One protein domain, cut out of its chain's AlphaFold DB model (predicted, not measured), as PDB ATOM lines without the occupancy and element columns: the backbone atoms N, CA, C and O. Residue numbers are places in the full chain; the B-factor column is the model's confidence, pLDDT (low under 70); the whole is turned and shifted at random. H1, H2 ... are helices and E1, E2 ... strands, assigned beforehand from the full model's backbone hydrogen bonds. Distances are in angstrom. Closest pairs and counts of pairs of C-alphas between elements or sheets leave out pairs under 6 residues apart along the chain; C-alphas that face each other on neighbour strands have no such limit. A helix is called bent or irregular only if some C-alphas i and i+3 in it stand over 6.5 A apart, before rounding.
ATOM      1  N   PHE A   2     -43.312 -17.709  13.482       48.66
ATOM      2  CA  PHE A   2     -44.040 -16.431  13.283       48.66
ATOM      3  C   PHE A   2     -45.093 -16.450  12.160       48.66
ATOM      4  O   PHE A   2     -46.143 -15.824  12.274       48.66
ATOM      5  N   PHE A   3     -44.832 -17.203  11.095       62.84
ATOM      6  CA  PHE A   3     -45.700 -17.291   9.924       62.84
ATOM      7  C   PHE A   3     -47.059 -17.965  10.202       62.84
ATOM      8  O   PHE A   3     -48.093 -17.453   9.780       62.84
ATOM      9  N   SER A   4     -47.079 -19.042  10.995       68.69
ATOM     10  CA  SER A   4     -48.313 -19.758  11.357       68.69
ATOM     11  C   SER A   4     -49.283 -18.896  12.171       68.69
ATOM     12  O   SER A   4     -50.493 -19.052  12.052       68.69
ATOM     13  N   ARG A   5     -48.764 -17.942  12.958       79.44
ATOM     14  CA  ARG A   5     -49.578 -17.017  13.756       79.44
ATOM     15  C   ARG A   5     -50.263 -15.952  12.894       79.44
ATOM     16  O   ARG A   5     -51.441 -15.689  13.096       79.44
ATOM     17  N   ALA A   6     -49.547 -15.360  11.935       80.25
ATOM     18  CA  ALA A   6     -50.121 -14.373  11.015       80.25
ATOM     19  C   ALA A   6     -51.217 -14.988  10.130       80.25
ATOM     20  O   ALA A   6     -52.253 -14.367   9.902       80.25
ATOM     21  N   GLU A   7     -51.003 -16.223   9.672       82.44
ATOM     22  CA  GLU A   7     -52.002 -16.972   8.913       82.44
ATOM     23  C   GLU A   7     -53.254 -17.268   9.740       82.44
ATOM     24  O   GLU A   7     -54.365 -17.028   9.272       82.44
ATOM     25  N   GLN A   8     -53.088 -17.748  10.974       83.75
ATOM     26  CA  GLN A   8     -54.213 -18.056  11.853       83.75
ATOM     27  C   GLN A   8     -55.076 -16.818  12.129       83.75
ATOM     28  O   GLN A   8     -56.287 -16.875  11.937       83.75
ATOM     29  N   ILE A   9     -54.449 -15.690  12.481       84.19
ATOM     30  CA  ILE A   9     -55.149 -14.419  12.727       84.19
ATOM     31  C   ILE A   9     -55.933 -13.987  11.483       84.19
ATOM     32  O   ILE A   9     -57.101 -13.617  11.580       84.19
ATOM     33  N   TYR A  10     -55.319 -14.070  10.297       85.88
ATOM     34  CA  TYR A  10     -56.022 -13.731   9.064       85.88
ATOM     35  C   TYR A  10     -57.216 -14.662   8.812       85.88
ATOM     36  O   TYR A  10     -58.313 -14.188   8.518       85.88
ATOM     37  N   ARG A  11     -57.045 -15.976   8.979       82.38
ATOM     38  CA  ARG A  11     -58.121 -16.955   8.770       82.38
ATOM     39  C   ARG A  11     -59.287 -16.787   9.744       82.38
ATOM     40  O   ARG A  11     -60.420 -17.023   9.344       82.38
ATOM     41  N   GLU A  12     -59.026 -16.368  10.979       84.25
ATOM     42  CA  GLU A  12     -60.060 -16.070  11.983       84.25
ATOM     43  C   GLU A  12     -60.856 -14.793  11.646       84.25
ATOM     44  O   GLU A  12     -62.007 -14.659  12.055       84.25
ATOM     45  N   SER A  13     -60.280 -13.881  10.856       80.81
ATOM     46  CA  SER A  13     -60.919 -12.620  10.439       80.81
ATOM     47  C   SER A  13     -61.775 -12.713   9.168       80.81
ATOM     48  O   SER A  13     -62.385 -11.718   8.771       80.81
ATOM     49  N   ILE A  14     -61.851 -13.881   8.517       79.56
ATOM     50  CA  ILE A  14     -62.617 -14.077   7.276       79.56
ATOM     51  C   ILE A  14     -63.598 -15.248   7.380       79.56
ATOM     52  O   ILE A  14     -63.313 -16.283   7.979       79.56
ATOM     53  N   THR A  15     -64.756 -15.127   6.729       69.38
ATOM     54  CA  THR A  15     -65.716 -16.232   6.623       69.38
ATOM     55  C   THR A  15     -65.257 -17.223   5.557       69.38
ATOM     56  O   THR A  15     -65.084 -16.871   4.388       69.38
ATOM     57  N   PHE A  16     -65.060 -18.476   5.960       65.62
ATOM     58  CA  PHE A  16     -64.426 -19.477   5.112       65.62
ATOM     59  C   PHE A  16     -65.397 -20.127   4.114       65.62
ATOM     60  O   PHE A  16     -66.488 -20.547   4.512       65.62
ATOM     61  N   PRO A  17     -65.012 -20.324   2.839       64.06
ATOM     62  CA  PRO A  17     -65.772 -21.192   1.953       64.06
ATOM     63  C   PRO A  17     -65.677 -22.645   2.447       64.06
ATOM     64  O   PRO A  17     -64.592 -23.224   2.463       64.06
ATOM     65  N   GLN A  18     -66.810 -23.259   2.806       61.50
ATOM     66  CA  GLN A  18     -66.872 -24.610   3.404       61.50
ATOM     67  C   GLN A  18     -66.210 -25.722   2.560       61.50
ATOM     68  O   GLN A  18     -65.882 -26.782   3.082       61.50
ATOM     69  N   TYR A  19     -65.975 -25.494   1.264       69.12
ATOM     70  CA  TYR A  19     -65.425 -26.487   0.333       69.12
ATOM     71  C   TYR A  19     -63.886 -26.542   0.260       69.12
ATOM     72  O   TYR A  19     -63.350 -27.410  -0.434       69.12
ATOM     73  N   LEU A  20     -63.160 -25.622   0.904       75.06
ATOM     74  CA  LEU A  20     -61.693 -25.554   0.870       75.06
ATOM     75  C   LEU A  20     -61.100 -26.099   2.180       75.06
ATOM     76  O   LEU A  20     -60.910 -25.370   3.149       75.06
ATOM     77  N   THR A  21     -60.804 -27.398   2.206       83.50
ATOM     78  CA  THR A  21     -60.117 -28.051   3.332       83.50
ATOM     79  C   THR A  21     -58.603 -28.065   3.118       83.50
ATOM     80  O   THR A  21     -58.133 -28.061   1.980       83.50
ATOM     81  N   ALA A  22     -57.817 -28.153   4.198       85.00
ATOM     82  CA  ALA A  22     -56.355 -28.248   4.103       85.00
ATOM     83  C   ALA A  22     -55.895 -29.439   3.240       85.00
ATOM     84  O   ALA A  22     -54.954 -29.310   2.464       85.00
ATOM     85  N   LYS A  23     -56.600 -30.578   3.319       87.94
ATOM     86  CA  LYS A  23     -56.345 -31.744   2.461       87.94
ATOM     87  C   LYS A  23     -56.524 -31.395   0.982       87.94
ATOM     88  O   LYS A  23     -55.605 -31.605   0.202       87.94
ATOM     89  N   LYS A  24     -57.649 -30.771   0.617       87.56
ATOM     90  CA  LYS A  24     -57.914 -30.359  -0.767       87.56
ATOM     91  C   LYS A  24     -56.865 -29.369  -1.281       87.56
ATOM     92  O   LYS A  24     -56.456 -29.460  -2.431       87.56
ATOM     93  N   VAL A  25     -56.400 -28.447  -0.434       89.81
ATOM     94  CA  VAL A  25     -55.315 -27.520  -0.796       89.81
ATOM     95  C   VAL A  25     -54.003 -28.264  -1.050       89.81
ATOM     96  O   VAL A  25     -53.331 -27.953  -2.028       89.81
ATOM     97  N   ARG A  26     -53.650 -29.263  -0.228       89.81
ATOM     98  CA  ARG A  26     -52.467 -30.107  -0.472       89.81
ATOM     99  C   ARG A  26     -52.573 -30.863  -1.793       89.81
ATOM    100  O   ARG A  26     -51.600 -30.888  -2.541       89.81
ATOM    101  N   ASP A  27     -53.740 -31.421  -2.101       87.75
ATOM    102  CA  ASP A  27     -53.968 -32.150  -3.354       87.75
ATOM    103  C   ASP A  27     -53.822 -31.212  -4.567       87.75
ATOM    104  O   ASP A  27     -53.129 -31.545  -5.529       87.75
ATOM    105  N   ILE A  28     -54.368 -29.991  -4.481       89.69
ATOM    106  CA  ILE A  28     -54.201 -28.949  -5.509       89.69
ATOM    107  C   ILE A  28     -52.732 -28.522  -5.638       89.69
ATOM    108  O   ILE A  28     -52.233 -28.387  -6.751       89.69
ATOM    109  N   ALA A  29     -52.019 -28.335  -4.526       90.25
ATOM    110  CA  ALA A  29     -50.601 -27.979  -4.538       90.25
ATOM    111  C   ALA A  29     -49.755 -29.082  -5.190       90.25
ATOM    112  O   ALA A  29     -48.900 -28.802  -6.032       90.25
ATOM    113  N   LYS A  30     -50.031 -30.347  -4.853       88.25
ATOM    114  CA  LYS A  30     -49.388 -31.516  -5.460       88.25
ATOM    115  C   LYS A  30     -49.678 -31.578  -6.958       88.25
ATOM    116  O   LYS A  30     -48.745 -31.796  -7.730       88.25
ATOM    117  N   GLN A  31     -50.924 -31.336  -7.368       87.88
ATOM    118  CA  GLN A  31     -51.299 -31.244  -8.777       87.88
ATOM    119  C   GLN A  31     -50.542 -30.125  -9.483       87.88
ATOM    120  O   GLN A  31     -49.909 -30.400 -10.493       87.88
ATOM    121  N   PHE A  32     -50.527 -28.908  -8.946       90.38
ATOM    122  CA  PHE A  32     -49.824 -27.786  -9.562       90.38
ATOM    123  C   PHE A  32     -48.323 -28.064  -9.707       90.38
ATOM    124  O   PHE A  32     -47.746 -27.858 -10.770       90.38
ATOM    125  N   LEU A  33     -47.683 -28.596  -8.664       88.94
ATOM    126  CA  LEU A  33     -46.258 -28.924  -8.701       88.94
ATOM    127  C   LEU A  33     -45.933 -30.052  -9.690       88.94
ATOM    128  O   LEU A  33     -44.863 -30.029 -10.295       88.94
ATOM    129  N   THR A  34     -46.838 -31.014  -9.884       84.00
ATOM    130  CA  THR A  34     -46.691 -32.096 -10.870       84.00
ATOM    131  C   THR A  34     -46.989 -31.628 -12.296       84.00
ATOM    132  O   THR A  34     -46.206 -31.865 -13.208       84.00
ATOM    133  N   VAL A  35     -48.154 -31.018 -12.499       84.69
ATOM    134  CA  VAL A  35     -48.767 -30.783 -13.811       84.69
ATOM    135  C   VAL A  35     -48.376 -29.413 -14.363       84.69
ATOM    136  O   VAL A  35     -48.213 -29.263 -15.568       84.69
ATOM    137  N   GLY A  36     -48.167 -28.427 -13.490       84.75
ATOM    138  CA  GLY A  36     -47.894 -27.031 -13.845       84.75
ATOM    139  C   GLY A  36     -49.130 -26.137 -13.856       84.75
ATOM    140  O   GLY A  36     -48.986 -24.925 -13.989       84.75
ATOM    141  N   CYS A  37     -50.315 -26.720 -13.674       84.56
ATOM    142  CA  CYS A  37     -51.581 -26.012 -13.564       84.56
ATOM    143  C   CYS A  37     -52.565 -26.743 -12.645       84.56
ATOM    144  O   CYS A  37     -52.471 -27.954 -12.411       84.56
ATOM    145  N   THR A  38     -53.544 -26.002 -12.137       84.44
ATOM    146  CA  THR A  38     -54.740 -26.564 -11.493       84.44
ATOM    147  C   THR A  38     -55.895 -26.772 -12.478       84.44
ATOM    148  O   THR A  38     -56.897 -27.401 -12.129       84.44
ATOM    149  N   SER A  39     -55.771 -26.234 -13.694       81.31
ATOM    150  CA  SER A  39     -56.766 -26.346 -14.752       81.31
ATOM    151  C   SER A  39     -56.785 -27.750 -15.370       81.31
ATOM    152  O   SER A  39     -55.857 -28.545 -15.228       81.31
ATOM    153  N   LEU A  40     -57.875 -28.072 -16.071       84.56
ATOM    154  CA  LEU A  40     -58.026 -29.348 -16.778       84.56
ATOM    155  C   LEU A  40     -57.233 -29.384 -18.093       84.56
ATOM    156  O   LEU A  40     -57.217 -30.421 -18.745       84.56
ATOM    157  N   PHE A  41     -56.644 -28.267 -18.531       88.00
ATOM    158  CA  PHE A  41     -55.992 -28.142 -19.831       88.00
ATOM    159  C   PHE A  41     -54.562 -27.639 -19.666       88.00
ATOM    160  O   PHE A  41     -54.327 -26.495 -19.292       88.00
ATOM    161  N   LEU A  42     -53.614 -28.506 -19.996       88.12
ATOM    162  CA  LEU A  42     -52.191 -28.242 -19.961       88.12
ATOM    163  C   LEU A  42     -51.663 -28.086 -21.383       88.12
ATOM    164  O   LEU A  42     -51.865 -28.959 -22.223       88.12
ATOM    165  N   LYS A  43     -50.891 -27.029 -21.619       87.56
ATOM    166  CA  LYS A  43     -49.979 -26.952 -22.760       87.56
ATOM    167  C   LYS A  43     -48.571 -27.266 -22.283       87.56
ATOM    168  O   LYS A  43     -48.049 -26.579 -21.405       87.56
ATOM    169  N   THR A  44     -47.962 -28.312 -22.828       82.38
ATOM    170  CA  THR A  44     -46.582 -28.664 -22.474       82.38
ATOM    171  C   THR A  44     -45.611 -27.596 -22.967       82.38
ATOM    172  O   THR A  44     -45.911 -26.810 -23.865       82.38
ATOM    173  N   GLY A  45     -44.456 -27.490 -22.312       76.44
ATOM    174  CA  GLY A  45     -43.505 -26.399 -22.554       76.44
ATOM    175  C   GLY A  45     -43.930 -25.008 -22.048       76.44
ATOM    176  O   GLY A  45     -43.054 -24.261 -21.628       76.44
ATOM    177  N   GLU A  46     -45.222 -24.684 -21.980       82.06
ATOM    178  CA  GLU A  46     -45.721 -23.406 -21.449       82.06
ATOM    179  C   GLU A  46     -45.817 -23.424 -19.907       82.06
ATOM    180  O   GLU A  46     -45.763 -24.483 -19.264       82.06
ATOM    181  N   VAL A  47     -45.885 -22.236 -19.303       79.81
ATOM    182  CA  VAL A  47     -46.098 -22.022 -17.863       79.81
ATOM    183  C   VAL A  47     -47.387 -21.217 -17.706       79.81
ATOM    184  O   VAL A  47     -47.551 -20.186 -18.354       79.81
ATOM    185  N   GLU A  48     -48.323 -21.690 -16.881       77.19
ATOM    186  CA  GLU A  48     -49.564 -20.954 -16.617       77.19
ATOM    187  C   GLU A  48     -49.283 -19.827 -15.613       77.19
ATOM    188  O   GLU A  48     -49.049 -20.085 -14.435       77.19
ATOM    189  N   HIS A  49     -49.261 -18.582 -16.098       72.69
ATOM    190  CA  HIS A  49     -48.934 -17.398 -15.294       72.69
ATOM    191  C   HIS A  49     -50.052 -16.982 -14.324       72.69
ATOM    192  O   HIS A  49     -49.763 -16.460 -13.252       72.69
ATOM    193  N   ASP A  50     -51.314 -17.229 -14.689       77.69
ATOM    194  CA  ASP A  50     -52.500 -16.703 -13.996       77.69
ATOM    195  C   ASP A  50     -53.385 -17.838 -13.451       77.69
ATOM    196  O   ASP A  50     -54.566 -17.969 -13.801       77.69
ATOM    197  N   ASP A  51     -52.829 -18.691 -12.586       85.69
ATOM    198  CA  ASP A  51     -53.610 -19.764 -11.968       85.69
ATOM    199  C   ASP A  51     -54.527 -19.225 -10.852       85.69
ATOM    200  O   ASP A  51     -54.154 -19.066  -9.682       85.69
ATOM    201  N   LYS A  52     -55.791 -18.992 -11.220       87.19
ATOM    202  CA  LYS A  52     -56.825 -18.452 -10.322       87.19
ATOM    203  C   LYS A  52     -57.082 -19.310  -9.084       87.19
ATOM    204  O   LYS A  52     -57.547 -18.778  -8.073       87.19
ATOM    205  N   ASN A  53     -56.842 -20.623  -9.129       88.81
ATOM    206  CA  ASN A  53     -57.037 -21.465  -7.949       88.81
ATOM    207  C   ASN A  53     -55.894 -21.272  -6.956       88.81
ATOM    208  O   ASN A  53     -56.168 -21.164  -5.761       88.81
ATOM    209  N   ILE A  54     -54.647 -21.166  -7.427       91.81
ATOM    210  CA  ILE A  54     -53.501 -20.820  -6.573       91.81
ATOM    211  C   ILE A  54     -53.702 -19.439  -5.948       91.81
ATOM    212  O   ILE A  54     -53.599 -19.295  -4.728       91.81
ATOM    213  N   GLU A  55     -54.090 -18.443  -6.743       90.19
ATOM    214  CA  GLU A  55     -54.417 -17.102  -6.248       90.19
ATOM    215  C   GLU A  55     -55.514 -17.127  -5.182       90.19
ATOM    216  O   GLU A  55     -55.397 -16.497  -4.129       90.19
ATOM    217  N   LYS A  56     -56.575 -17.905  -5.413       88.94
ATOM    218  CA  LYS A  56     -57.667 -18.084  -4.456       88.94
ATOM    219  C   LYS A  56     -57.202 -18.787  -3.182       88.94
ATOM    220  O   LYS A  56     -57.660 -18.419  -2.104       88.94
ATOM    221  N   ILE A  57     -56.313 -19.773  -3.265       90.50
ATOM    222  CA  ILE A  57     -55.733 -20.448  -2.093       90.50
ATOM    223  C   ILE A  57     -54.931 -19.447  -1.254       90.50
ATOM    224  O   ILE A  57     -55.152 -19.349  -0.043       90.50
ATOM    225  N   ILE A  58     -54.067 -18.650  -1.891       91.31
ATOM    226  CA  ILE A  58     -53.288 -17.607  -1.212       91.31
ATOM    227  C   ILE A  58     -54.230 -16.576  -0.586       91.31
ATOM    228  O   ILE A  58     -54.101 -16.264   0.600       91.31
ATOM    229  N   GLY A  59     -55.211 -16.098  -1.353       88.00
ATOM    230  CA  GLY A  59     -56.200 -15.114  -0.930       88.00
ATOM    231  C   GLY A  59     -57.139 -15.579   0.185       88.00
ATOM    232  O   GLY A  59     -57.738 -14.726   0.824       88.00
ATOM    233  N   ASN A  60     -57.253 -16.885   0.439       87.06
ATOM    234  CA  ASN A  60     -58.018 -17.452   1.558       87.06
ATOM    235  C   ASN A  60     -57.131 -17.860   2.748       87.06
ATOM    236  O   ASN A  60     -57.605 -18.529   3.663       87.06
ATOM    237  N   GLY A  61     -55.849 -17.483   2.759       87.62
ATOM    238  CA  GLY A  61     -54.988 -17.714   3.918       87.62
ATOM    239  C   GLY A  61     -54.404 -19.123   4.007       87.62
ATOM    240  O   GLY A  61     -54.137 -19.575   5.108       87.62
ATOM    241  N   PHE A  62     -54.224 -19.843   2.896       88.81
ATOM    242  CA  PHE A  62     -53.587 -21.172   2.894       88.81
ATOM    243  C   PHE A  62     -52.189 -21.188   2.267       88.81
ATOM    244  O   PHE A  62     -51.707 -22.227   1.810       88.81
ATOM    245  N   GLY A  63     -51.522 -20.037   2.214       90.50
ATOM    246  CA  GLY A  63     -50.180 -19.930   1.654       90.50
ATOM    247  C   GLY A  63     -49.170 -20.848   2.349       90.50
ATOM    248  O   GLY A  63     -48.232 -21.297   1.695       90.50
ATOM    249  N   SER A  64     -49.371 -21.194   3.628       89.50
ATOM    250  CA  SER A  64     -48.474 -22.102   4.357       89.50
ATOM    251  C   SER A  64     -48.353 -23.474   3.736       89.50
ATOM    252  O   SER A  64     -47.243 -23.972   3.573       89.50
ATOM    253  N   ILE A  65     -49.484 -24.035   3.327       91.06
ATOM    254  CA  ILE A  65     -49.554 -25.352   2.707       91.06
ATOM    255  C   ILE A  65     -48.796 -25.344   1.375       91.06
ATOM    256  O   ILE A  65     -48.132 -26.317   1.030       91.06
ATOM    257  N   LEU A  66     -48.847 -24.232   0.634       92.81
ATOM    258  CA  LEU A  66     -48.107 -24.073  -0.619       92.81
ATOM    259  C   LEU A  66     -46.594 -23.945  -0.380       92.81
ATOM    260  O   LEU A  66     -45.813 -24.554  -1.108       92.81
ATOM    261  N   VAL A  67     -46.171 -23.198   0.645       92.38
ATOM    262  CA  VAL A  67     -44.754 -23.086   1.045       92.38
ATOM    263  C   VAL A  67     -44.202 -24.451   1.473       92.38
ATOM    264  O   VAL A  67     -43.127 -24.845   1.023       92.38
ATOM    265  N   GLU A  68     -44.954 -25.185   2.298       90.38
ATOM    266  CA  GLU A  68     -44.617 -26.542   2.741       90.38
ATOM    267  C   GLU A  68     -44.477 -27.483   1.535       90.38
ATOM    268  O   GLU A  68     -43.423 -28.094   1.354       90.38
ATOM    269  N   ALA A  69     -45.452 -27.480   0.622       89.25
ATOM    270  CA  ALA A  69     -45.423 -28.308  -0.582       89.25
ATOM    271  C   ALA A  69     -44.211 -28.022  -1.493       89.25
ATOM    272  O   ALA A  69     -43.632 -28.954  -2.059       89.25
ATOM    273  N   ILE A  70     -43.785 -26.757  -1.630       89.62
ATOM    274  CA  ILE A  70     -42.548 -26.423  -2.361       89.62
ATOM    275  C   ILE A  70     -41.328 -27.018  -1.656       89.62
ATOM    276  O   ILE A  70     -40.394 -27.438  -2.341       89.62
ATOM    277  N   SER A  71     -41.300 -27.020  -0.324       83.38
ATOM    278  CA  SER A  71     -40.140 -27.444   0.468       83.38
ATOM    279  C   SER A  71     -39.953 -28.964   0.543       83.38
ATOM    280  O   SER A  71     -38.816 -29.426   0.554       83.38
ATOM    281  N   GLU A  72     -41.039 -29.741   0.532       78.44
ATOM    282  CA  GLU A  72     -41.006 -31.201   0.725       78.44
ATOM    283  C   GLU A  72     -40.527 -31.985  -0.504       78.44
ATOM    284  O   GLU A  72     -40.029 -33.104  -0.380       78.44
ATOM    285  N   ARG A  73     -40.698 -31.430  -1.709       64.81
ATOM    286  CA  ARG A  73     -40.546 -32.192  -2.951       64.81
ATOM    287  C   ARG A  73     -39.306 -31.770  -3.727       64.81
ATOM    288  O   ARG A  73     -39.238 -30.655  -4.244       64.81
ATOM    289  N   THR A  74     -38.369 -32.699  -3.917       62.53
ATOM    290  CA  THR A  74     -37.406 -32.613  -5.019       62.53
ATOM    291  C   THR A  74     -38.159 -32.990  -6.296       62.53
ATOM    292  O   THR A  74     -38.528 -34.154  -6.460       62.53
ATOM    293  N   PRO A  75     -38.493 -32.031  -7.173       63.19
ATOM    294  CA  PRO A  75     -39.271 -32.343  -8.360       63.19
ATOM    295  C   PRO A  75     -38.428 -33.203  -9.307       63.19
ATOM    296  O   PRO A  75     -37.203 -33.055  -9.364       63.19
ATOM    297  N   HIS A  76     -39.089 -34.034 -10.117       70.62
ATOM    298  CA  HIS A  76     -38.465 -34.526 -11.344       70.62
ATOM    299  C   HIS A  76     -37.917 -33.324 -12.124       70.62
ATOM    300  O   HIS A  76     -38.510 -32.242 -12.085       70.62
ATOM    301  N   ILE A  77     -36.803 -33.491 -12.837       75.81
ATOM    302  CA  ILE A  77     -36.104 -32.369 -13.480       75.81
ATOM    303  C   ILE A  77     -37.025 -31.522 -14.378       75.81
ATOM    304  O   ILE A  77     -36.954 -30.295 -14.350       75.81
ATOM    305  N   HIS A  78     -37.978 -32.175 -15.049       75.88
ATOM    306  CA  HIS A  78     -38.996 -31.563 -15.916       75.88
ATOM    307  C   HIS A  78     -40.051 -30.716 -15.186       75.88
ATOM    308  O   HIS A  78     -40.675 -29.856 -15.802       75.88
ATOM    309  N   PHE A  79     -40.239 -30.896 -13.874       82.62
ATOM    310  CA  PHE A  79     -41.246 -30.174 -13.078       82.62
ATOM    311  C   PHE A  79     -40.661 -29.034 -12.241       82.62
ATOM    312  O   PHE A  79     -41.386 -28.350 -11.518       82.62
ATOM    313  N   ARG A  80     -39.351 -28.775 -12.345       86.38
ATOM    314  CA  ARG A  80     -38.703 -27.655 -11.643       86.38
ATOM    315  C   ARG A  80     -39.338 -26.306 -11.961       86.38
ATOM    316  O   ARG A  80     -39.535 -25.510 -11.045       86.38
ATOM    317  N   LYS A  81     -39.731 -26.088 -13.222       89.06
ATOM    318  CA  LYS A  81     -40.414 -24.862 -13.660       89.06
ATOM    319  C   LYS A  81     -41.680 -24.566 -12.845       89.06
ATOM    320  O   LYS A  81     -41.931 -23.415 -12.507       89.06
ATOM    321  N   ASN A  82     -42.411 -25.604 -12.430       90.62
ATOM    322  CA  ASN A  82     -43.644 -25.462 -11.653       90.62
ATOM    323  C   ASN A  82     -43.363 -24.940 -10.236       90.62
ATOM    324  O   ASN A  82     -44.154 -24.172  -9.695       90.62
ATOM    325  N   ARG A  83     -42.217 -25.301  -9.633       90.75
ATOM    326  CA  ARG A  83     -41.794 -24.754  -8.329       90.75
ATOM    327  C   ARG A  83     -41.412 -23.287  -8.432       90.75
ATOM    328  O   ARG A  83     -41.791 -22.521  -7.556       90.75
ATOM    329  N   VAL A  84     -40.688 -22.905  -9.486       93.75
ATOM    330  CA  VAL A  84     -40.358 -21.495  -9.746       93.75
ATOM    331  C   VAL A  84     -41.646 -20.691  -9.928       93.75
ATOM    332  O   VAL A  84     -41.797 -19.648  -9.300       93.75
ATOM    333  N   ASN A  85     -42.609 -21.214 -10.694       93.75
ATOM    334  CA  ASN A  85     -43.900 -20.560 -10.890       93.75
ATOM    335  C   ASN A  85     -44.691 -20.402  -9.577       93.75
ATOM    336  O   ASN A  85     -45.112 -19.302  -9.226       93.75
ATOM    337  N   LEU A  86     -44.819 -21.475  -8.784       93.75
ATOM    338  CA  LEU A  86     -45.515 -21.403  -7.493       93.75
ATOM    339  C   LEU A  86     -44.816 -20.449  -6.516       93.75
ATOM    340  O   LEU A  86     -45.480 -19.711  -5.789       93.75
ATOM    341  N   LEU A  87     -43.479 -20.433  -6.514       94.62
ATOM    342  CA  LEU A  87     -42.691 -19.491  -5.726       94.62
ATOM    343  C   LEU A  87     -43.029 -18.042  -6.103       94.62
ATOM    344  O   LEU A  87     -43.265 -17.225  -5.214       94.62
ATOM    345  N   VAL A  88     -43.098 -17.729  -7.401       94.25
ATOM    346  CA  VAL A  88     -43.462 -16.390  -7.883       94.25
ATOM    347  C   VAL A  88     -44.868 -16.003  -7.428       94.25
ATOM    348  O   VAL A  88     -45.024 -14.913  -6.875       94.25
ATOM    349  N   HIS A  89     -45.857 -16.896  -7.550       93.06
ATOM    350  CA  HIS A  89     -47.201 -16.644  -7.017       93.06
ATOM    351  C   HIS A  89     -47.161 -16.290  -5.523       93.06
ATOM    352  O   HIS A  89     -47.763 -15.305  -5.111       93.06
ATOM    353  N   LEU A  90     -46.414 -17.029  -4.697       92.94
ATOM    354  CA  LEU A  90     -46.331 -16.759  -3.254       92.94
ATOM    355  C   LEU A  90     -45.646 -15.427  -2.923       92.94
ATOM    356  O   LEU A  90     -46.033 -14.747  -1.970       92.94
ATOM    357  N   MET A  91     -44.628 -15.048  -3.695       92.00
ATOM    358  CA  MET A  91     -43.838 -13.838  -3.456       92.00
ATOM    359  C   MET A  91     -44.524 -12.570  -3.966       92.00
ATOM    360  O   MET A  91     -44.412 -11.508  -3.351       92.00
ATOM    361  N   TYR A  92     -45.257 -12.673  -5.070       90.06
ATOM    362  CA  TYR A  92     -45.762 -11.511  -5.792       90.06
ATOM    363  C   TYR A  92     -47.282 -11.440  -5.879       90.06
ATOM    364  O   TYR A  92     -47.806 -10.524  -6.506       90.06
ATOM    365  N   TYR A  93     -48.004 -12.315  -5.175       88.44
ATOM    366  CA  TYR A  93     -49.450 -12.188  -5.054       88.44
ATOM    367  C   TYR A  93     -49.851 -10.796  -4.532       88.44
ATOM    368  O   TYR A  93     -49.392 -10.330  -3.475       88.44
ATOM    369  N   GLN A  94     -50.723 -10.132  -5.290       77.62
ATOM    370  CA  GLN A  94     -51.292  -8.824  -4.984       77.62
ATOM    371  C   GLN A  94     -52.800  -8.860  -5.230       77.62
ATOM    372  O   GLN A  94     -53.260  -9.303  -6.276       77.62
ATOM    373  N   LYS A  95     -53.586  -8.355  -4.272       68.56
ATOM    374  CA  LYS A  95     -55.037  -8.183  -4.430       68.56
ATOM    375  C   LYS A  95     -55.348  -6.696  -4.597       68.56
ATOM    376  O   LYS A  95     -54.922  -5.884  -3.783       68.56
ATOM    377  N   VAL A  96     -56.105  -6.351  -5.638       55.47
ATOM    378  CA  VAL A  96     -56.293  -4.963  -6.116       55.47
ATOM    379  C   VAL A  96     -57.237  -4.109  -5.237       55.47
ATOM    380  O   VAL A  96     -57.318  -2.903  -5.442       55.47
ATOM    381  N   ARG A  97     -57.947  -4.654  -4.230       49.66
ATOM    382  CA  ARG A  97     -58.893  -3.861  -3.405       49.66
ATOM    383  C   ARG A  97     -58.921  -4.240  -1.918       49.66
ATOM    384  O   ARG A  97     -59.017  -5.420  -1.592       49.66
ATOM    385  N   THR A  98     -58.874  -3.192  -1.077       54.69
ATOM    386  CA  THR A  98     -59.146  -3.134   0.379       54.69
ATOM    387  C   THR A  98     -58.696  -4.366   1.161       54.69
ATOM    388  O   THR A  98     -59.500  -5.190   1.596       54.69
ATOM    389  N   SER A  99     -57.382  -4.477   1.322       65.06
ATOM    390  CA  SER A  99     -56.730  -5.463   2.179       65.06
ATOM    391  C   SER A  99     -56.849  -5.044   3.642       65.06
ATOM    392  O   SER A  99     -56.466  -3.926   3.982       65.06
ATOM    393  N   SER A 100     -57.342  -5.925   4.514       82.88
ATOM    394  CA  SER A 100     -57.284  -5.687   5.959       82.88
ATOM    395  C   SER A 100     -55.827  -5.653   6.452       82.88
ATOM    396  O   SER A 100     -54.896  -6.089   5.755       82.88
ATOM    397  N   MET A 101     -55.605  -5.132   7.661       86.44
ATOM    398  CA  MET A 101     -54.274  -5.115   8.274       86.44
ATOM    399  C   MET A 101     -53.747  -6.544   8.470       86.44
ATOM    400  O   MET A 101     -52.597  -6.832   8.133       86.44
ATOM    401  N   GLU A 102     -54.608  -7.458   8.915       87.81
ATOM    402  CA  GLU A 102     -54.323  -8.884   9.100       87.81
ATOM    403  C   GLU A 102     -53.886  -9.526   7.784       87.81
ATOM    404  O   GLU A 102     -52.882 -10.239   7.744       87.81
ATOM    405  N   PHE A 103     -54.580  -9.213   6.684       86.50
ATOM    406  CA  PHE A 103     -54.217  -9.724   5.367       86.50
ATOM    407  C   PHE A 103     -52.844  -9.227   4.912       86.50
ATOM    408  O   PHE A 103     -52.050  -9.991   4.365       86.50
ATOM    409  N   THR A 104     -52.532  -7.958   5.173       88.38
ATOM    410  CA  THR A 104     -51.234  -7.364   4.824       88.38
ATOM    411  C   THR A 104     -50.092  -7.997   5.627       88.38
ATOM    412  O   THR A 104     -49.033  -8.298   5.068       88.38
ATOM    413  N   ILE A 105     -50.312  -8.260   6.921       89.25
ATOM    414  CA  ILE A 105     -49.356  -8.962   7.794       89.25
ATOM    415  C   ILE A 105     -49.159 -10.411   7.331       89.25
ATOM    416  O   ILE A 105     -48.018 -10.880   7.250       89.25
ATOM    417  N   TYR A 106     -50.246 -11.107   6.985       91.00
ATOM    418  CA  TYR A 106     -50.202 -12.455   6.419       91.00
ATOM    419  C   TYR A 106     -49.387 -12.493   5.122       91.00
ATOM    420  O   TYR A 106     -48.423 -13.255   5.044       91.00
ATOM    421  N   LEU A 107     -49.690 -11.634   4.141       90.44
ATOM    422  CA  LEU A 107     -48.956 -11.600   2.874       90.44
ATOM    423  C   LEU A 107     -47.479 -11.257   3.080       90.44
ATOM    424  O   LEU A 107     -46.618 -11.896   2.487       90.44
ATOM    425  N   SER A 108     -47.158 -10.305   3.955       90.19
ATOM    426  CA  SER A 108     -45.763  -9.955   4.256       90.19
ATOM    427  C   SER A 108     -44.998 -11.133   4.873       90.19
ATOM    428  O   SER A 108     -43.852 -11.403   4.507       90.19
ATOM    429  N   SER A 109     -45.650 -11.879   5.769       90.62
ATOM    430  CA  SER A 109     -45.086 -13.083   6.386       90.62
ATOM    431  C   SER A 109     -44.903 -14.212   5.369       90.62
ATOM    432  O   SER A 109     -43.868 -14.879   5.378       90.62
ATOM    433  N   LEU A 110     -45.873 -14.389   4.466       91.69
ATOM    434  CA  LEU A 110     -45.824 -15.367   3.383       91.69
ATOM    435  C   LEU A 110     -44.676 -15.072   2.416       91.69
ATOM    436  O   LEU A 110     -43.875 -15.959   2.134       91.69
ATOM    437  N   ARG A 111     -44.546 -13.815   1.974       92.25
ATOM    438  CA  ARG A 111     -43.455 -13.370   1.099       92.25
ATOM    439  C   ARG A 111     -42.099 -13.634   1.728       92.25
ATOM    440  O   ARG A 111     -41.221 -14.173   1.069       92.25
ATOM    441  N   ARG A 112     -41.932 -13.319   3.016       92.12
ATOM    442  CA  ARG A 112     -40.686 -13.599   3.738       92.12
ATOM    443  C   ARG A 112     -40.371 -15.097   3.770       92.12
ATOM    444  O   ARG A 112     -39.225 -15.463   3.527       92.12
ATOM    445  N   ALA A 113     -41.361 -15.944   4.054       91.75
ATOM    446  CA  ALA A 113     -41.182 -17.396   4.067       91.75
ATOM    447  C   ALA A 113     -40.822 -17.944   2.674       91.75
ATOM    448  O   ALA A 113     -39.882 -18.725   2.548       91.75
ATOM    449  N   ALA A 114     -41.514 -17.485   1.629       92.75
ATOM    450  CA  ALA A 114     -41.250 -17.869   0.247       92.75
ATOM    451  C   ALA A 114     -39.857 -17.408  -0.223       92.75
ATOM    452  O   ALA A 114     -39.099 -18.211  -0.760       92.75
ATOM    453  N   SER A 115     -39.459 -16.166   0.068       93.31
ATOM    454  CA  SER A 115     -38.125 -15.638  -0.256       93.31
ATOM    455  C   SER A 115     -36.986 -16.476   0.330       93.31
ATOM    456  O   SER A 115     -35.935 -16.593  -0.296       93.31
ATOM    457  N   CYS A 116     -37.172 -17.109   1.495       92.44
ATOM    458  CA  CYS A 116     -36.172 -18.021   2.060       92.44
ATOM    459  C   CYS A 116     -35.951 -19.281   1.205       92.44
ATOM    460  O   CYS A 116     -34.867 -19.858   1.252       92.44
ATOM    461  N   LEU A 117     -36.940 -19.697   0.410       92.69
ATOM    462  CA  LEU A 117     -36.826 -20.840  -0.500       92.69
ATOM    463  C   LEU A 117     -36.122 -20.478  -1.815       92.69
ATOM    464  O   LEU A 117     -35.649 -21.380  -2.512       92.69
ATOM    465  N   PHE A 118     -36.000 -19.187  -2.147       94.19
ATOM    466  CA  PHE A 118     -35.462 -18.713  -3.424       94.19
ATOM    467  C   PHE A 118     -34.113 -19.349  -3.814       94.19
ATOM    468  O   PHE A 118     -34.048 -19.902  -4.911       94.19
ATOM    469  N   PRO A 119     -33.071 -19.406  -2.955       90.94
ATOM    470  CA  PRO A 119     -31.778 -19.981  -3.347       90.94
ATOM    471  C   PRO A 119     -31.833 -21.480  -3.671       90.94
ATOM    472  O   PRO A 119     -30.988 -21.984  -4.408       90.94
ATOM    473  N   THR A 120     -32.815 -22.192  -3.110       89.31
ATOM    474  CA  THR A 120     -32.996 -23.641  -3.301       89.31
ATOM    475  C   THR A 120     -33.904 -23.977  -4.484       89.31
ATOM    476  O   THR A 120     -33.761 -25.037  -5.090       89.31
ATOM    477  N   VAL A 121     -34.844 -23.088  -4.813       91.62
ATOM    478  CA  VAL A 121     -35.798 -23.264  -5.917       91.62
ATOM    479  C   VAL A 121     -35.236 -22.693  -7.217       91.62
ATOM    480  O   VAL A 121     -35.319 -23.342  -8.255       91.62
ATOM    481  N   VAL A 122     -34.644 -21.500  -7.158       93.62
ATOM    482  CA  VAL A 122     -34.046 -20.791  -8.293       93.62
ATOM    483  C   VAL A 122     -32.538 -21.017  -8.256       93.62
ATOM    484  O   VAL A 122     -31.761 -20.142  -7.878       93.62
ATOM    485  N   PHE A 123     -32.109 -22.233  -8.591       90.38
ATOM    486  CA  PHE A 123     -30.702 -22.614  -8.468       90.38
ATOM    487  C   PHE A 123     -29.945 -22.452  -9.787       90.38
ATOM    488  O   PHE A 123     -28.921 -21.763  -9.831       90.38
ATOM    489  N   TYR A 124     -30.456 -23.052 -10.863       89.38
ATOM    490  CA  TYR A 124     -29.790 -23.051 -12.162       89.38
ATOM    491  C   TYR A 124     -30.145 -21.801 -12.974       89.38
ATOM    492  O   TYR A 124     -31.200 -21.198 -12.760       89.38
ATOM    493  N   PRO A 125     -29.322 -21.438 -13.973       91.44
ATOM    494  CA  PRO A 125     -29.630 -20.340 -14.880       91.44
ATOM    495  C   PRO A 125     -30.986 -20.459 -15.585       91.44
ATOM    496  O   PRO A 125     -31.660 -19.455 -15.775       91.44
ATOM    497  N   SER A 126     -31.437 -21.671 -15.924       89.12
ATOM    498  CA  SER A 126     -32.774 -21.878 -16.499       89.12
ATOM    499  C   SER A 126     -33.904 -21.508 -15.531       89.12
ATOM    500  O   SER A 126     -34.905 -20.944 -15.961       89.12
ATOM    501  N   ASP A 127     -33.734 -21.771 -14.230       91.94
ATOM    502  CA  ASP A 127     -34.705 -21.362 -13.207       91.94
ATOM    503  C   ASP A 127     -34.704 -19.841 -13.050       91.94
ATOM    504  O   ASP A 127     -35.765 -19.237 -12.932       91.94
ATOM    505  N   LEU A 128     -33.516 -19.219 -13.074       94.81
ATOM    506  CA  LEU A 128     -33.369 -17.764 -13.013       94.81
ATOM    507  C   LEU A 128     -34.017 -17.092 -14.226       94.81
ATOM    508  O   LEU A 128     -34.723 -16.106 -14.060       94.81
ATOM    509  N   SER A 129     -33.809 -17.639 -15.426       93.56
ATOM    510  CA  SER A 129     -34.443 -17.159 -16.657       93.56
ATOM    511  C   SER A 129     -35.959 -17.129 -16.517       93.56
ATOM    512  O   SER A 129     -36.572 -16.104 -16.795       93.56
ATOM    513  N   LEU A 130     -36.546 -18.239 -16.056       92.81
ATOM    514  CA  LEU A 130     -37.985 -18.334 -15.848       92.81
ATOM    515  C   LEU A 130     -38.446 -17.377 -14.746       92.81
ATOM    516  O   LEU A 130     -39.435 -16.683 -14.921       92.81
ATOM    517  N   PHE A 131     -37.728 -17.297 -13.625       95.00
ATOM    518  CA  PHE A 131     -38.063 -16.357 -12.557       95.00
ATOM    519  C   PHE A 131     -38.119 -14.919 -13.086       95.00
ATOM    520  O   PHE A 131     -39.131 -14.255 -12.901       95.00
ATOM    521  N   LEU A 132     -37.088 -14.472 -13.812       93.94
ATOM    522  CA  LEU A 132     -37.023 -13.133 -14.406       93.94
ATOM    523  C   LEU A 132     -38.152 -12.879 -15.411       93.94
ATOM    524  O   LEU A 132     -38.738 -11.798 -15.393       93.94
ATOM    525  N   GLU A 133     -38.477 -13.865 -16.251       93.06
ATOM    526  CA  GLU A 133     -39.611 -13.805 -17.180       93.06
ATOM    527  C   GLU A 133     -40.933 -13.585 -16.430       93.06
ATOM    528  O   GLU A 133     -41.698 -12.684 -16.769       93.06
ATOM    529  N   LEU A 134     -41.160 -14.346 -15.356       91.88
ATOM    530  CA  LEU A 134     -42.372 -14.270 -14.539       91.88
ATOM    531  C   LEU A 134     -42.467 -12.986 -13.700       91.88
ATOM    532  O   LEU A 134     -43.561 -12.573 -13.320       91.88
ATOM    533  N   THR A 135     -41.338 -12.356 -13.379       92.88
ATOM    534  CA  THR A 135     -41.283 -11.218 -12.449       92.88
ATOM    535  C   THR A 135     -40.861  -9.903 -13.095       92.88
ATOM    536  O   THR A 135     -40.576  -8.954 -12.367       92.88
ATOM    537  N   GLY A 136     -40.813  -9.805 -14.428       88.75
ATOM    538  CA  GLY A 136     -40.272  -8.632 -15.132       88.75
ATOM    539  C   GLY A 136     -40.881  -7.290 -14.693       88.75
ATOM    540  O   GLY A 136     -40.176  -6.295 -14.563       88.75
ATOM    541  N   GLN A 137     -42.169  -7.268 -14.341       88.75
ATOM    542  CA  GLN A 137     -42.855  -6.074 -13.823       88.75
ATOM    543  C   GLN A 137     -42.343  -5.571 -12.459       88.75
ATOM    544  O   GLN A 137     -42.633  -4.443 -12.058       88.75
ATOM    545  N   TYR A 138     -41.579  -6.390 -11.736       89.00
ATOM    546  CA  TYR A 138     -41.025  -6.087 -10.418       89.00
ATOM    547  C   TYR A 138     -39.532  -5.740 -10.457       89.00
ATOM    548  O   TYR A 138     -38.942  -5.542  -9.396       89.00
ATOM    549  N   GLU A 139     -38.928  -5.602 -11.645       85.50
ATOM    550  CA  GLU A 139     -37.480  -5.389 -11.828       85.50
ATOM    551  C   GLU A 139     -36.918  -4.201 -11.019       85.50
ATOM    552  O   GLU A 139     -35.776  -4.234 -10.565       85.50
TER     553      GLU A 139
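Overview. This is residues 2 to 139 of the 454 residues of an uncharacterized protein of Caenorhabditis brenneri (UniProt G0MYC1). The long, kinked helix H6 forms an up-and-down bundle with H4 and H5, each running against the one before it, and H5 is the hub of the helical body. H2 crosses H4 and H5, H7 packs along H5, H1 packs aslant on H6, and the short strand E1 lies far from the centre. The printed part has 138 residues with seven named helices and one named strand, in the order H1 H2 E1 H3 H4 H5 H6 H7; it is mostly helix. It is compact, with a radius of gyration of the C-alphas of 14.5 A and spans of 40 by 32 by 27 A.

Arrangement. H6, residues 101 to 121, and H5, residues 77 to 92, form a helical hairpin at a shallow tilt of 29 degrees; their closest C-alphas, Met 91 and Arg 111, are 4.6 A apart. H4, residues 63 to 72, forms another with H5 at 28 degrees, closest at C-alphas 70 and 83, 6.2 A. H7, residues 125 to 138, touches H5 the same way at 24 degrees, closest at C-alphas 131 and 84, 6.3 A. H2, residues 22 to 35, touches H4 at a steep tilt of 52 degrees, closest at C-alphas 29 and 66, 6.1 A. H1, residues 2 to 12, touches H6 at a steep tilt of 41 degrees, closest at C-alphas 6 and 106, 5.0 A. H3, residues 52 to 59, only just touches H5, with 3 pairs of C-alphas within 8 A, the closest 55 and 89 at 7.3 A. E1, residues 41 to 43, pairs with no named strand. O i to N i+4 pairs are within hydrogen-bond range throughout H1, H2, H3 and H4, but in 9 of 12 in H5, 13 of 17 in H6 and 8 of 10 in H7.

Along the chain. H6 spans 29.5 A, with a kink of 27 degrees near residue 115, H5 24.2 A, H2 19.6 A and H7 18.8 A. H5, H6 and H7 are irregular: C-alphas 78 and 81 are 7.2 A apart, 116 and 119 7.2 A, and 134 and 137 8.2 A. H1 begins at C-alpha 2 (-44.040, -16.431, 13.283), and H7 ends at C-alpha 138 (-41.025, -6.087, -10.418).

Size, cuts and confidence. The two farthest C-alphas, of Thr 15 and Pro 125, are 42.2 A apart. The printed part has no cut and no long link. Its mean pLDDT is 84.7; residues 2 to 4, 15 to 19, 73 to 75 and 95 to 99 are under 70.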